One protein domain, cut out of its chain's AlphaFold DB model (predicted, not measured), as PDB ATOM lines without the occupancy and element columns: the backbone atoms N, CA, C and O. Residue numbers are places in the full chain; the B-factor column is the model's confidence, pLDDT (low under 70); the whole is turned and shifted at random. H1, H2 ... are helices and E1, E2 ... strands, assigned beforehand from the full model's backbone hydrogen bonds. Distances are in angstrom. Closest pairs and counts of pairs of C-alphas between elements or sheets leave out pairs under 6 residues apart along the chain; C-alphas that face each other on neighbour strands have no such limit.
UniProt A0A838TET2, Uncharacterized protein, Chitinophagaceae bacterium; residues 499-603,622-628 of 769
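AT A GLANCE: This is residues 499 to 603 and 622 to 628 of the 769 residues of an uncharacterized protein of Chitinophagaceae bacterium (UniProt A0A838TET2). A strongly twisted sheet of three strands has one long helix, H3, packed slantwise over E2, with two short helices, H1 and H2, at one end of the sheet and a third, H4, at the other. A further small helix, H5, follows a cut in the chain and sits by the end of E1. The printed part has 112 residues, with elements in the order E1, H1, H2, H3, E2, E3, H4, H5; the sheet's order is E1, E3, E2, antiparallel throughout, and the class is mixed, helices and strands. The whole is compact, with a radius of gyration of the C-alphas of 14.3 A, but elongated in outline, spanning 42 by 25 by 24 A.

HOW THE PARTS SIT: E1, residues 499 to 505, is an edge strand, antiparallel to the inner strand E3, residues 572 to 581, at 145 degrees; N 502 and O 575 are 2.8 A apart, within hydrogen-bond range. H1, residues 506 to 513, only grazes the sheet with residues 506 to 509. H2, residues 522 to 529, touches H1, about perpendicular at 88 degrees, the closest C-alphas being those of Ala 510 and Ile 523, 5.3 A apart; it grazes the sheet with residues 524 to 528. H3, residues 535 to 548, is near H1 and is on the sheet at a height of 8.5 A. It lies over the other edge strand, E2, residues 554 to 563, slantwise at 53 degrees on the local plane; the closest C-alphas are those of Tyr 535 and Ile 558, 6.3 A apart. E2 bends by 57 degrees at residue 557 and forms a hairpin with E3, where N 556 and O 578 are 2.7 A apart, within hydrogen-bond range. H4, residues 583 to 589, only just on the sheet with 5 pairs of C-alphas within 10 A, grazes it with residues 586 to 589. H5, residues 623 to 628, grazes the sheet with residues 623 to 626. In H1, H2 and H3 every O i to N i+4 pair is within hydrogen-bond range; H4 has 1 of 3, beside 3 of 4 O i to N i+3 pairs, and H5 has 1 of 2.

IN THESE COORDINATES: E1 begins at C-alpha 499 (196.532, 189.982, 87.547) and is 20.2 A long. H3 is 19.9 A long, E2 25.4 A and E3 26.9 A, the last ending at C-alpha 581 (199.603, 179.507, 92.017). H5 ends at C-alpha 628 (186.854, 178.086, 66.211).

THE WHOLE: The C-alphas of Lys 517 and Glu 601 are the two farthest apart, 45.6 A. Residues 604 to 621 are not printed, and C-alphas 603 and 622 are 20.3 A apart across the cut. Residues 590 to 603 hold no named element. The mean pLDDT of the printed part is 74.2; 21 residues are under 70, among them residues 600 to 603 and 622 to 628.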
ATOM      1  N   GLU A 499     197.762 189.319  87.981       82.25
ATOM      2  CA  GLU A 499     196.532 189.982  87.547       82.25
ATOM      3  C   GLU A 499     196.406 189.789  86.034       82.25
ATOM      4  O   GLU A 499     197.307 190.161  85.286       82.25
ATOM      5  N   THR A 500     195.315 189.166  85.600       79.56
ATOM      6  CA  THR A 500     195.091 188.748  84.204       79.56
ATOM      7  C   THR A 500     193.754 189.269  83.699       79.56
ATOM      8  O   THR A 500     192.864 189.521  84.509       79.56
ATOM      9  N   GLU A 501     193.590 189.409  82.385       78.44
ATOM     10  CA  GLU A 501     192.330 189.855  81.779       78.44
ATOM     11  C   GLU A 501     191.602 188.682  81.109       78.44
ATOM     12  O   GLU A 501     192.208 187.866  80.421       78.44
ATOM     13  N   LEU A 502     190.286 188.598  81.284       78.94
ATOM     14  CA  LEU A 502     189.422 187.604  80.655       78.94
ATOM     15  C   LEU A 502     188.332 188.305  79.847       78.94
ATOM     16  O   LEU A 502     187.527 189.034  80.418       78.94
ATOM     17  N   GLY A 503     188.260 188.023  78.547       74.81
ATOM     18  CA  GLY A 503     187.146 188.440  77.693       74.81
ATOM     19  C   GLY A 503     186.094 187.339  77.570       74.81
ATOM     20  O   GLY A 503     186.429 186.211  77.209       74.81
ATOM     21  N   MET A 504     184.829 187.664  77.826       70.69
ATOM     22  CA  MET A 504     183.686 186.759  77.675       70.69
ATOM     23  C   MET A 504     182.618 187.361  76.752       70.69
ATOM     24  O   MET A 504     182.231 188.512  76.959       70.69
ATOM     25  N   PRO A 505     182.091 186.608  75.769       77.75
ATOM     26  CA  PRO A 505     180.983 187.068  74.935       77.75
ATOM     27  C   PRO A 505     179.733 187.405  75.763       77.75
ATOM     28  O   PRO A 505     179.355 186.651  76.664       77.75
ATOM     29  N   LEU A 506     179.047 188.498  75.415       74.06
ATOM     30  CA  LEU A 506     177.818 188.908  76.105       74.06
ATOM     31  C   LEU A 506     176.707 187.858  75.988       74.06
ATOM     32  O   LEU A 506     175.972 187.638  76.947       74.06
ATOM     33  N   GLU A 507     176.618 187.166  74.852       71.75
ATOM     34  CA  GLU A 507     175.661 186.077  74.631       71.75
ATOM     35  C   GLU A 507     175.849 184.918  75.633       71.75
ATOM     36  O   GLU A 507     174.879 184.382  76.168       71.75
ATOM     37  N   GLU A 508     177.100 184.561  75.938       70.69
ATOM     38  CA  GLU A 508     177.432 183.491  76.889       70.69
ATOM     39  C   GLU A 508     177.093 183.898  78.326       70.69
ATOM     40  O   GLU A 508     176.474 183.133  79.069       70.69
ATOM     41  N   LEU A 509     177.411 185.143  78.690       73.25
ATOM     42  CA  LEU A 509     177.031 185.712  79.981       73.25
ATOM     43  C   LEU A 509     175.507 185.792  80.139       73.25
ATOM     44  O   LEU A 509     174.982 185.474  81.206       73.25
ATOM     45  N   ALA A 510     174.780 186.167  79.084       74.69
ATOM     46  CA  ALA A 510     173.325 186.222  79.115       74.69
ATOM     47  C   ALA A 510     172.704 184.837  79.319       74.69
ATOM     48  O   ALA A 510     171.793 184.688  80.131       74.69
ATOM     49  N   MET A 511     173.207 183.810  78.628       73.19
ATOM     50  CA  MET A 511     172.704 182.440  78.778       73.19
ATOM     51  C   MET A 511     172.874 181.891  80.200       73.19
ATOM     52  O   MET A 511     172.004 181.154  80.671       73.19
ATOM     53  N   GLU A 512     173.967 182.247  80.872       72.50
ATOM     54  CA  GLU A 512     174.310 181.707  82.190       72.50
ATOM     55  C   GLU A 512     173.732 182.535  83.353       72.50
ATOM     56  O   GLU A 512     173.345 181.989  84.395       72.50
ATOM     57  N   PHE A 513     173.655 183.863  83.199       76.38
ATOM     58  CA  PHE A 513     173.319 184.780  84.294       76.38
ATOM     59  C   PHE A 513     171.937 185.419  84.196       76.38
ATOM     60  O   PHE A 513     171.423 185.859  85.227       76.38
ATOM     61  N   VAL A 514     171.300 185.413  83.022       77.38
ATOM     62  CA  VAL A 514     169.936 185.927  82.840       77.38
ATOM     63  C   VAL A 514     168.934 184.773  82.869       77.38
ATOM     64  O   VAL A 514     169.133 183.706  82.288       77.38
ATOM     65  N   ASN A 515     167.818 184.963  83.573       75.00
ATOM     66  CA  ASN A 515     166.774 183.945  83.630       75.00
ATOM     67  C   ASN A 515     166.170 183.717  82.238       75.00
ATOM     68  O   ASN A 515     165.815 184.670  81.560       75.00
ATOM     69  N   LYS A 516     165.890 182.460  81.866       70.50
ATOM     70  CA  LYS A 516     165.273 182.093  80.565       70.50
ATOM     71  C   LYS A 516     163.921 182.764  80.253       70.50
ATOM     72  O   LYS A 516     163.405 182.602  79.153       70.50
ATOM     73  N   LYS A 517     163.301 183.426  81.234       70.75
ATOM     74  CA  LYS A 517     162.034 184.164  81.099       70.75
ATOM     75  C   LYS A 517     162.231 185.677  80.932       70.75
ATOM     76  O   LYS A 517     161.245 186.381  80.751       70.75
ATOM     77  N   GLU A 518     163.462 186.165  81.043       73.19
ATOM     78  CA  GLU A 518     163.834 187.573  80.915       73.19
ATOM     79  C   GLU A 518     164.567 187.802  79.579       73.19
ATOM     80  O   GLU A 518     165.167 186.859  79.053       73.19
ATOM     81  N   PRO A 519     164.518 189.022  79.009       79.88
ATOM     82  CA  PRO A 519     165.283 189.361  77.809       79.88
ATOM     83  C   PRO A 519     166.785 189.203  78.057       79.88
ATOM     84  O   PRO A 519     167.289 189.652  79.086       79.88
ATOM     85  N   GLN A 520     167.501 188.579  77.121       74.94
ATOM     86  CA  GLN A 520     168.936 188.302  77.262       74.94
ATOM     87  C   GLN A 520     169.776 189.583  77.344       74.94
ATOM     88  O   GLN A 520     170.822 189.595  77.986       74.94
ATOM     89  N   GLU A 521     169.277 190.683  76.779       82.00
ATOM     90  CA  GLU A 521     169.877 192.018  76.824       82.00
ATOM     91  C   GLU A 521     170.025 192.558  78.253       82.00
ATOM     92  O   GLU A 521     170.875 193.409  78.500       82.00
ATOM     93  N   LYS A 522     169.276 192.008  79.221       84.56
ATOM     94  CA  LYS A 522     169.393 192.352  80.645       84.56
ATOM     95  C   LYS A 522     170.806 192.130  81.197       84.56
ATOM     96  O   LYS A 522     171.164 192.725  82.209       84.56
ATOM     97  N   ILE A 523     171.633 191.309  80.541       86.06
ATOM     98  CA  ILE A 523     173.036 191.148  80.933       86.06
ATOM     99  C   ILE A 523     173.819 192.465  80.869       86.06
ATOM    100  O   ILE A 523     174.696 192.680  81.695       86.06
ATOM    101  N   ILE A 524     173.475 193.353  79.932       82.81
ATOM    102  CA  ILE A 524     174.138 194.649  79.748       82.81
ATOM    103  C   ILE A 524     173.829 195.544  80.953       82.81
ATOM    104  O   ILE A 524     174.742 196.062  81.584       82.81
ATOM    105  N   GLU A 525     172.556 195.611  81.360       82.50
ATOM    106  CA  GLU A 525     172.128 196.356  82.554       82.50
ATOM    107  C   GLU A 525     172.790 195.826  83.836       82.50
ATOM    108  O   GLU A 525     173.173 196.603  84.711       82.50
ATOM    109  N   ILE A 526     172.949 194.502  83.947       84.25
ATOM    110  CA  ILE A 526     173.647 193.873  85.075       84.25
ATOM    111  C   ILE A 526     175.118 194.296  85.093       84.25
ATOM    112  O   ILE A 526     175.627 194.634  86.155       84.25
ATOM    113  N   LEU A 527     175.802 194.304  83.947       85.38
ATOM    114  CA  LEU A 527     177.211 194.699  83.869       85.38
ATOM    115  C   LEU A 527     177.421 196.199  84.132       85.38
ATOM    116  O   LEU A 527     178.399 196.560  84.785       85.38
ATOM    117  N   ASP A 528     176.489 197.054  83.701       82.44
ATOM    118  CA  ASP A 528     176.572 198.512  83.870       82.44
ATOM    119  C   ASP A 528     176.234 198.996  85.285       82.44
ATOM    120  O   ASP A 528     176.761 200.016  85.742       82.44
ATOM    121  N   HIS A 529     175.330 198.305  85.987       83.00
ATOM    122  CA  HIS A 529     174.790 198.787  87.262       83.00
ATOM    123  C   HIS A 529     175.100 197.887  88.457       83.00
ATOM    124  O   HIS A 529     175.227 198.394  89.573       83.00
ATOM    125  N   GLU A 530     175.229 196.573  88.260       86.94
ATOM    126  CA  GLU A 530     175.415 195.612  89.353       86.94
ATOM    127  C   GLU A 530     176.307 194.404  88.969       86.94
ATOM    128  O   GLU A 530     175.915 193.243  89.166       86.94
ATOM    129  N   PRO A 531     177.535 194.627  88.448       82.75
ATOM    130  CA  PRO A 531     178.404 193.547  87.965       82.75
ATOM    131  C   PRO A 531     178.850 192.603  89.090       82.75
ATOM    132  O   PRO A 531     179.165 191.436  88.860       82.75
ATOM    133  N   GLU A 532     178.818 193.063  90.339       85.00
ATOM    134  CA  GLU A 532     179.173 192.249  91.503       85.00
ATOM    135  C   GLU A 532     178.240 191.049  91.707       85.00
ATOM    136  O   GLU A 532     178.651 190.013  92.239       85.00
ATOM    137  N   SER A 533     176.998 191.144  91.222       82.12
ATOM    138  CA  SER A 533     176.003 190.074  91.328       82.12
ATOM    139  C   SER A 533     176.417 188.783  90.601       82.12
ATOM    140  O   SER A 533     175.987 187.690  90.993       82.12
ATOM    141  N   ILE A 534     177.290 188.870  89.583       83.56
ATOM    142  CA  ILE A 534     177.722 187.719  88.771       83.56
ATOM    143  C   ILE A 534     179.066 187.117  89.212       83.56
ATOM    144  O   ILE A 534     179.319 185.937  88.936       83.56
ATOM    145  N   TYR A 535     179.902 187.845  89.967       86.12
ATOM    146  CA  TYR A 535     181.242 187.379  90.367       86.12
ATOM    147  C   TYR A 535     181.253 186.036  91.116       86.12
ATOM    148  O   TYR A 535     182.093 185.192  90.788       86.12
ATOM    149  N   PRO A 536     180.347 185.751  92.079       81.31
ATOM    150  CA  PRO A 536     180.377 184.480  92.803       81.31
ATOM    151  C   PRO A 536     180.152 183.270  91.892       81.31
ATOM    152  O   PRO A 536     180.771 182.217  92.077       81.31
ATOM    153  N   LYS A 537     179.271 183.411  90.895       76.38
ATOM    154  CA  LYS A 537     178.992 182.339  89.939       76.38
ATOM    155  C   LYS A 537     180.116 182.207  88.908       76.38
ATOM    156  O   LYS A 537     180.558 181.084  88.682       76.38
ATOM    157  N   LEU A 538     180.651 183.317  88.388       80.38
ATOM    158  CA  LEU A 538     181.841 183.322  87.523       80.38
ATOM    159  C   LEU A 538     183.034 182.634  88.200       80.38
ATOM    160  O   LEU A 538     183.639 181.716  87.648       80.38
ATOM    161  N   LYS A 539     183.309 182.980  89.463       83.12
ATOM    162  CA  LYS A 539     184.359 182.339  90.264       83.12
ATOM    163  C   LYS A 539     184.152 180.832  90.377       83.12
ATOM    164  O   LYS A 539     185.108 180.066  90.269       83.12
ATOM    165  N   LYS A 540     182.909 180.383  90.578       77.00
ATOM    166  CA  LYS A 540     182.578 178.954  90.642       77.00
ATOM    167  C   LYS A 540     182.821 178.250  89.303       77.00
ATOM    168  O   LYS A 540     183.327 177.128  89.323       77.00
ATOM    169  N   MET A 541     182.506 178.890  88.175       74.75
ATOM    170  CA  MET A 541     182.798 178.354  86.839       74.75
ATOM    171  C   MET A 541     184.305 178.161  86.650       74.75
ATOM    172  O   MET A 541     184.739 177.045  86.368       74.75
ATOM    173  N   PHE A 542     185.116 179.183  86.945       78.25
ATOM    174  CA  PHE A 542     186.575 179.094  86.798       78.25
ATOM    175  C   PHE A 542     187.201 178.062  87.730       78.25
ATOM    176  O   PHE A 542     188.030 177.265  87.303       78.25
ATOM    177  N   VAL A 543     186.765 178.000  88.991       75.94
ATOM    178  CA  VAL A 543     187.237 176.971  89.930       75.94
ATOM    179  C   VAL A 543     186.873 175.565  89.449       75.94
ATOM    180  O   VAL A 543     187.645 174.632  89.666       75.94
ATOM    181  N   THR A 544     185.716 175.387  88.809       72.19
ATOM    182  CA  THR A 544     185.308 174.087  88.251       72.19
ATOM    183  C   THR A 544     186.202 173.705  87.074       72.19
ATOM    184  O   THR A 544     186.762 172.613  87.077       72.19
ATOM    185  N   GLN A 545     186.442 174.634  86.149       68.50
ATOM    186  CA  GLN A 545     187.314 174.421  84.995       68.50
ATOM    187  C   GLN A 545     188.770 174.119  85.406       68.50
ATOM    188  O   GLN A 545     189.368 173.153  84.940       68.50
ATOM    189  N   ILE A 546     189.317 174.863  86.373       73.44
ATOM    190  CA  ILE A 546     190.665 174.637  86.931       73.44
ATOM    191  C   ILE A 546     190.772 173.258  87.606       73.44
ATOM    192  O   ILE A 546     191.809 172.592  87.515       73.44
ATOM    193  N   LYS A 547     189.699 172.799  88.269       72.62
ATOM    194  CA  LYS A 547     189.637 171.458  88.874       72.62
ATOM    195  C   LYS A 547     189.585 170.346  87.827       72.62
ATOM    196  O   LYS A 547     190.248 169.329  88.025       72.62
ATOM    197  N   GLU A 548     188.834 170.524  86.741       66.81
ATOM    198  CA  GLU A 548     188.791 169.572  85.620       66.81
ATOM    199  C   GLU A 548     190.173 169.407  84.971       66.81
ATOM    200  O   GLU A 548     190.589 168.288  84.666       66.81
ATOM    201  N   GLU A 549     190.937 170.497  84.877       64.06
ATOM    202  CA  GLU A 549     192.313 170.497  84.365       64.06
ATOM    203  C   GLU A 549     193.370 170.033  85.393       64.06
ATOM    204  O   GLU A 549     194.557 169.947  85.074       64.06
ATOM    205  N   LYS A 550     192.952 169.669  86.617       75.19
ATOM    206  CA  LYS A 550     193.812 169.207  87.726       75.19
ATOM    207  C   LYS A 550     194.918 170.206  88.112       75.19
ATOM    208  O   LYS A 550     196.011 169.796  88.510       75.19
ATOM    209  N   LEU A 551     194.644 171.508  88.020       75.69
ATOM    210  CA  LEU A 551     195.611 172.570  88.316       75.69
ATOM    211  C   LEU A 551     195.482 173.073  89.761       75.69
ATOM    212  O   LEU A 551     194.382 173.201  90.300       75.69
ATOM    213  N   LYS A 552     196.614 173.379  90.408       78.69
ATOM    214  CA  LYS A 552     196.664 173.917  91.781       78.69
ATOM    215  C   LYS A 552     196.701 175.448  91.760       78.69
ATOM    216  O   LYS A 552     197.705 176.053  92.132       78.69
ATOM    217  N   ILE A 553     195.611 176.056  91.296       81.50
ATOM    218  CA  ILE A 553     195.474 177.512  91.142       81.50
ATOM    219  C   ILE A 553     194.290 177.996  91.975       81.50
ATOM    220  O   ILE A 553     193.204 177.416  91.932       81.50
ATOM    221  N   GLU A 554     194.497 179.063  92.736       84.81
ATOM    222  CA  GLU A 554     193.452 179.733  93.498       84.81
ATOM    223  C   GLU A 554     192.971 180.957  92.711       84.81
ATOM    224  O   GLU A 554     193.754 181.841  92.363       84.81
ATOM    225  N   VAL A 555     191.665 181.006  92.435       84.50
ATOM    226  CA  VAL A 555     191.022 182.179  91.829       84.50
ATOM    227  C   VAL A 555     190.748 183.199  92.930       84.50
ATOM    228  O   VAL A 555     190.005 182.924  93.881       84.50
ATOM    229  N   GLY A 556     191.368 184.363  92.810       82.50
ATOM    230  CA  GLY A 556     191.266 185.495  93.719       82.50
ATOM    231  C   GLY A 556     190.036 186.357  93.441       82.50
ATOM    232  O   GLY A 556     188.915 185.847  93.333       82.50
ATOM    233  N   GLU A 557     190.248 187.667  93.411       85.50
ATOM    234  CA  GLU A 557     189.231 188.672  93.092       85.50
ATOM    235  C   GLU A 557     188.974 188.727  91.581       85.50
ATOM    236  O   GLU A 557     189.880 188.482  90.780       85.50
ATOM    237  N   ILE A 558     187.723 189.017  91.222       85.56
ATOM    238  CA  ILE A 558     187.247 189.217  89.852       85.56
ATOM    239  C   ILE A 558     186.597 190.594  89.827       85.56
ATOM    240  O   ILE A 558     185.739 190.865  90.663       85.56
ATOM    241  N   GLU A 559     186.988 191.435  88.881       84.31
ATOM    242  CA  GLU A 559     186.448 192.782  88.715       84.31
ATOM    243  C   GLU A 559     186.074 193.009  87.252       84.31
ATOM    244  O   GLU A 559     186.894 192.833  86.348       84.31
ATOM    245  N   PHE A 560     184.831 193.405  86.998       84.94
ATOM    246  CA  PHE A 560     184.413 193.868  85.681       84.94
ATOM    247  C   PHE A 560     185.176 195.143  85.312       84.94
ATOM    248  O   PHE A 560     185.335 196.048  86.130       84.94
ATOM    249  N   THR A 561     185.670 195.196  84.078       82.75
ATOM    250  CA  THR A 561     186.488 196.309  83.587       82.75
ATOM    251  C   THR A 561     185.732 197.142  82.568       82.75
ATOM    252  O   THR A 561     185.573 198.345  82.758       82.75
ATOM    253  N   GLN A 562     185.296 196.518  81.473       77.94
ATOM    254  CA  GLN A 562     184.633 197.209  80.369       77.94
ATOM    255  C   GLN A 562     183.920 196.221  79.441       77.94
ATOM    256  O   GLN A 562     184.209 195.024  79.455       77.94
ATOM    257  N   MET A 563     183.041 196.738  78.587       81.31
ATOM    258  CA  MET A 563     182.518 196.046  77.408       81.31
ATOM    259  C   MET A 563     183.063 196.716  76.147       81.31
ATOM    260  O   MET A 563     183.272 197.930  76.130       81.31
ATOM    261  N   ASP A 564     183.307 195.944  75.089       65.69
ATOM    262  CA  ASP A 564     183.707 196.516  73.794       65.69
ATOM    263  C   ASP A 564     182.518 196.965  72.925       65.69
ATOM    264  O   ASP A 564     182.698 197.771  72.008       65.69
ATOM    265  N   SER A 565     181.313 196.460  73.203       76.94
ATOM    266  CA  SER A 565     180.074 196.777  72.494       76.94
ATOM    267  C   SER A 565     178.857 196.307  73.288       76.94
ATOM    268  O   SER A 565     178.855 195.188  73.790       76.94
ATOM    269  N   ASP A 566     177.780 197.092  73.276       75.25
ATOM    270  CA  ASP A 566     176.490 196.732  73.891       75.25
ATOM    271  C   ASP A 566     175.649 195.809  72.983       75.25
ATOM    272  O   ASP A 566     174.470 195.549  73.217       75.25
ATOM    273  N   ASN A 567     176.220 195.324  71.876       75.88
ATOM    274  CA  ASN A 567     175.541 194.393  70.982       75.88
ATOM    275  C   ASN A 567     175.686 192.959  71.497       75.88
ATOM    276  O   ASN A 567     176.765 192.383  71.390       75.88
ATOM    277  N   LEU A 568     174.591 192.346  71.942       70.19
ATOM    278  CA  LEU A 568     174.589 190.990  72.504       70.19
ATOM    279  C   LEU A 568     175.308 189.933  71.633       70.19
ATOM    280  O   LEU A 568     176.012 189.080  72.164       70.19
ATOM    281  N   ASN A 569     175.189 190.013  70.301       65.00
ATOM    282  CA  ASN A 569     175.708 188.992  69.375       65.00
ATOM    283  C   ASN A 569     177.200 189.160  69.028       65.00
ATOM    284  O   ASN A 569     177.821 188.255  68.460       65.00
ATOM    285  N   HIS A 570     177.769 190.341  69.282       65.06
ATOM    286  CA  HIS A 570     179.129 190.688  68.847       65.06
ATOM    287  C   HIS A 570     179.993 191.322  69.937       65.06
ATOM    288  O   HIS A 570     181.196 191.442  69.729       65.06
ATOM    289  N   GLY A 571     179.395 191.739  71.050       64.94
ATOM    290  CA  GLY A 571     180.081 192.339  72.179       64.94
ATOM    291  C   GLY A 571     180.644 191.303  73.141       64.94
ATOM    292  O   GLY A 571     180.136 190.182  73.264       64.94
ATOM    293  N   ALA A 572     181.697 191.702  73.837       74.12
ATOM    294  CA  ALA A 572     182.331 190.969  74.912       74.12
ATOM    295  C   ALA A 572     182.550 191.880  76.126       74.12
ATOM    296  O   ALA A 572     182.882 193.061  76.002       74.12
ATOM    297  N   ALA A 573     182.380 191.297  77.308       75.25
ATOM    298  CA  ALA A 573     182.730 191.895  78.585       75.25
ATOM    299  C   ALA A 573     184.113 191.409  79.024       75.25
ATOM    300  O   ALA A 573     184.433 190.226  78.897       75.25
ATOM    301  N   TYR A 574     184.911 192.315  79.570       78.56
ATOM    302  CA  TYR A 574     186.267 192.054  80.029       78.56
ATOM    303  C   TYR A 574     186.335 192.157  81.551       78.56
ATOM    304  O   TYR A 574     185.821 193.110  82.147       78.56
ATOM    305  N   PHE A 575     186.978 191.177  82.178       82.31
ATOM    306  CA  PHE A 575     187.138 191.070  83.624       82.31
ATOM    307  C   PHE A 575     188.613 190.954  83.986       82.31
ATOM    308  O   PHE A 575     189.334 190.142  83.407       82.31
ATOM    309  N   MET A 576     189.048 191.700  84.993       82.31
ATOM    310  CA  MET A 576     190.330 191.472  85.645       82.31
ATOM    311  C   MET A 576     190.178 190.363  86.677       82.31
ATOM    312  O   MET A 576     189.279 190.398  87.514       82.31
ATOM    313  N   VAL A 577     191.066 189.375  86.627       84.94
ATOM    314  CA  VAL A 577     191.056 188.208  87.509       84.94
ATOM    315  C   VAL A 577     192.429 188.032  88.138       84.94
ATOM    316  O   VAL A 577     193.437 187.888  87.440       84.94
ATOM    317  N   LYS A 578     192.463 188.010  89.474       86.69
ATOM    318  CA  LYS A 578     193.656 187.644  90.245       86.69
ATOM    319  C   LYS A 578     193.766 186.132  90.336       86.69
ATOM    320  O   LYS A 578     192.829 185.468  90.773       86.69
ATOM    321  N   LEU A 579     194.920 185.587  89.983       87.06
ATOM    322  CA  LEU A 579     195.213 184.161  90.094       87.06
ATOM    323  C   LEU A 579     196.450 183.969  90.963       87.06
ATOM    324  O   LEU A 579     197.454 184.652  90.765       87.06
ATOM    325  N   SER A 580     196.392 183.029  91.905       83.81
ATOM    326  CA  SER A 580     197.560 182.640  92.696       83.81
ATOM    327  C   SER A 580     197.896 181.169  92.492       83.81
ATOM    328  O   SER A 580     197.021 180.301  92.455       83.81
ATOM    329  N   GLY A 581     199.177 180.867  92.315       84.44
ATOM    330  CA  GLY A 581     199.603 179.507  92.017       84.44
ATOM    331  C   GLY A 581     201.098 179.389  91.778       84.44
ATOM    332  O   GLY A 581     201.881 180.312  92.024       84.44
ATOM    333  N   THR A 582     201.509 178.216  91.306       80.69
ATOM    334  CA  THR A 582     202.866 178.030  90.795       80.69
ATOM    335  C   THR A 582     202.948 178.612  89.382       80.69
ATOM    336  O   THR A 582     201.993 178.499  88.613       80.69
ATOM    337  N   LYS A 583     204.084 179.220  89.012       78.12
ATOM    338  CA  LYS A 583     204.288 179.759  87.654       78.12
ATOM    339  C   LYS A 583     203.936 178.739  86.545       78.12
ATOM    340  O   LYS A 583     203.192 179.114  85.645       78.12
ATOM    341  N   PRO A 584     204.346 177.454  86.632       76.38
ATOM    342  CA  PRO A 584     204.006 176.456  85.613       76.38
ATOM    343  C   PRO A 584     202.514 176.128  85.505       76.38
ATOM    344  O   PRO A 584     202.068 175.690  84.447       76.38
ATOM    345  N   ASP A 585     201.748 176.265  86.590       78.50
ATOM    346  CA  ASP A 585     200.301 176.063  86.539       78.50
ATOM    347  C   ASP A 585     199.602 177.293  85.959       78.50
ATOM    348  O   ASP A 585     198.721 177.143  85.116       78.50
ATOM    349  N   LEU A 586     200.051 178.497  86.327       80.62
ATOM    350  CA  LEU A 586     199.537 179.751  85.777       80.62
ATOM    351  C   LEU A 586     199.760 179.844  84.256       80.62
ATOM    352  O   LEU A 586     198.824 180.172  83.538       80.62
ATOM    353  N   GLU A 587     200.935 179.459  83.743       80.56
ATOM    354  CA  GLU A 587     201.257 179.462  82.298       80.56
ATOM    355  C   GLU A 587     200.355 178.547  81.446       80.56
ATOM    356  O   GLU A 587     200.302 178.692  80.226       80.56
ATOM    357  N   LYS A 588     199.650 177.580  82.048       79.44
ATOM    358  CA  LYS A 588     198.731 176.696  81.306       79.44
ATOM    359  C   LYS A 588     197.398 177.362  80.990       79.44
ATOM    360  O   LYS A 588     196.756 176.970  80.019       79.44
ATOM    361  N   ILE A 589     196.988 178.326  81.811       74.81
ATOM    362  CA  ILE A 589     195.682 178.984  81.703       74.81
ATOM    363  C   ILE A 589     195.793 180.471  81.371       74.81
ATOM    364  O   ILE A 589     194.830 181.027  80.849       74.81
ATOM    365  N   ALA A 590     196.943 181.093  81.646       73.94
ATOM    366  CA  ALA A 590     197.212 182.506  81.439       73.94
ATOM    367  C   ALA A 590     198.333 182.699  80.407       73.94
ATOM    368  O   ALA A 590     199.443 182.202  80.604       73.94
ATOM    369  N   GLY A 591     198.044 183.389  79.303       70.25
ATOM    370  CA  GLY A 591     198.963 183.617  78.184       70.25
ATOM    371  C   GLY A 591     198.238 184.032  76.901       70.25
ATOM    372  O   GLY A 591     197.011 183.947  76.814       70.25
ATOM    373  N   ASP A 592     198.995 184.433  75.880       61.34
ATOM    374  CA  ASP A 592     198.434 184.813  74.580       61.34
ATOM    375  C   ASP A 592     197.586 183.683  73.972       61.34
ATOM    376  O   ASP A 592     198.057 182.567  73.729       61.34
ATOM    377  N   GLY A 593     196.311 183.973  73.705       53.16
ATOM    378  CA  GLY A 593     195.373 183.003  73.131       53.16
ATOM    379  C   GLY A 593     194.847 181.935  74.099       53.16
ATOM    380  O   GLY A 593     194.134 181.030  73.654       53.16
ATOM    381  N   LEU A 594     195.190 182.012  75.390       69.19
ATOM    382  CA  LEU A 594     194.668 181.135  76.440       69.19
ATOM    383  C   LEU A 594     193.411 181.729  77.092       69.19
ATOM    384  O   LEU A 594     192.903 182.770  76.672       69.19
ATOM    385  N   LEU A 595     192.868 181.010  78.081       71.00
ATOM    386  CA  LEU A 595     191.641 181.393  78.778       71.00
ATOM    387  C   LEU A 595     191.779 182.781  79.412       71.00
ATOM    388  O   LEU A 595     190.931 183.635  79.191       71.00
ATOM    389  N   PHE A 596     192.867 183.008  80.142       76.56
ATOM    390  CA  PHE A 596     193.229 184.310  80.684       76.56
ATOM    391  C   PHE A 596     194.315 184.931  79.809       76.56
ATOM    392  O   PHE A 596     195.328 184.297  79.514       76.56
ATOM    393  N   ASN A 597     194.124 186.175  79.397       71.50
ATOM    394  CA  ASN A 597     195.139 186.918  78.676       71.50
ATOM    395  C   ASN A 597     196.150 187.489  79.676       71.50
ATOM    396  O   ASN A 597     195.779 188.199  80.618       71.50
ATOM    397  N   TYR A 598     197.421 187.142  79.500       75.44
ATOM    398  CA  TYR A 598     198.498 187.598  80.369       75.44
ATOM    399  C   TYR A 598     199.820 187.623  79.611       75.44
ATOM    400  O   TYR A 598     200.257 186.597  79.088       75.44
ATOM    401  N   ASP A 599     200.466 188.785  79.598       76.50
ATOM    402  CA  ASP A 599     201.785 188.942  79.004       76.50
ATOM    403  C   ASP A 599     202.871 188.550  80.018       76.50
ATOM    404  O   ASP A 599     203.099 189.204  81.042       76.50
ATOM    405  N   TRP A 600     203.546 187.438  79.733       69.69
ATOM    406  CA  TRP A 600     204.637 186.937  80.562       69.69
ATOM    407  C   TRP A 600     205.939 187.728  80.393       69.69
ATOM    408  O   TRP A 600     206.801 187.619  81.267       69.69
ATOM    409  N   GLU A 601     206.101 188.511  79.321       61.62
ATOM    410  CA  GLU A 601     207.291 189.340  79.095       61.62
ATOM    411  C   GLU A 601     207.297 190.568  80.021       61.62
ATOM    412  O   GLU A 601     208.343 190.916  80.577       61.62
ATOM    413  N   ASP A 602     206.122 191.137  80.306       53.69
ATOM    414  CA  ASP A 602     205.961 192.291  81.202       53.69
ATOM    415  C   ASP A 602     205.958 191.914  82.702       53.69
ATOM    416  O   ASP A 602     206.390 192.696  83.554       53.69
ATOM    417  N   GLY A 603     205.536 190.693  83.056       47.47
ATOM    418  CA  GLY A 603     205.396 190.241  84.451       47.47
ATOM    419  C   GLY A 603     206.700 189.907  85.199       47.47
ATOM    420  O   GLY A 603     206.680 189.691  86.413       47.47
ATOM    421  N   ASN A 622     190.231 187.209  71.715       43.19
ATOM    422  CA  ASN A 622     190.116 185.746  71.851       43.19
ATOM    423  C   ASN A 622     188.681 185.197  71.631       43.19
ATOM    424  O   ASN A 622     188.452 183.987  71.639       43.19
ATOM    425  N   VAL A 623     187.717 186.077  71.357       43.22
ATOM    426  CA  VAL A 623     186.352 185.770  70.914       43.22
ATOM    427  C   VAL A 623     186.342 184.973  69.595       43.22
ATOM    428  O   VAL A 623     185.550 184.041  69.439       43.22
ATOM    429  N   ASP A 624     187.264 185.252  68.662       38.91
ATOM    430  CA  ASP A 624     187.352 184.527  67.379       38.91
ATOM    431  C   ASP A 624     187.931 183.107  67.528       38.91
ATOM    432  O   ASP A 624     187.616 182.206  66.743       38.91
ATOM    433  N   THR A 625     188.780 182.877  68.532       35.66
ATOM    434  CA  THR A 625     189.373 181.567  68.842       35.66
ATOM    435  C   THR A 625     188.399 180.660  69.593       35.66
ATOM    436  O   THR A 625     188.393 179.454  69.340       35.66
ATOM    437  N   MET A 626     187.499 181.214  70.415       36.78
ATOM    438  CA  MET A 626     186.411 180.456  71.051       36.78
ATOM    439  C   MET A 626     185.336 180.003  70.048       36.78
ATOM    440  O   MET A 626     184.876 178.862  70.121       36.78
ATOM    441  N   LYS A 627     185.040 180.802  69.009       38.22
ATOM    442  CA  LYS A 627     184.177 180.383  67.881       38.22
ATOM    443  C   LYS A 627     184.790 179.258  67.019       38.22
ATOM    444  O   LYS A 627     184.066 178.557  66.315       38.22
ATOM    445  N   LYS A 628     186.111 179.031  67.078       35.84
ATOM    446  CA  LYS A 628     186.854 178.086  66.211       35.84
ATOM    447  C   LYS A 628     186.949 176.636  66.708       35.84
ATOM    448  O   LYS A 628     187.586 175.819  66.045       35.84
TER     449      LYS A 628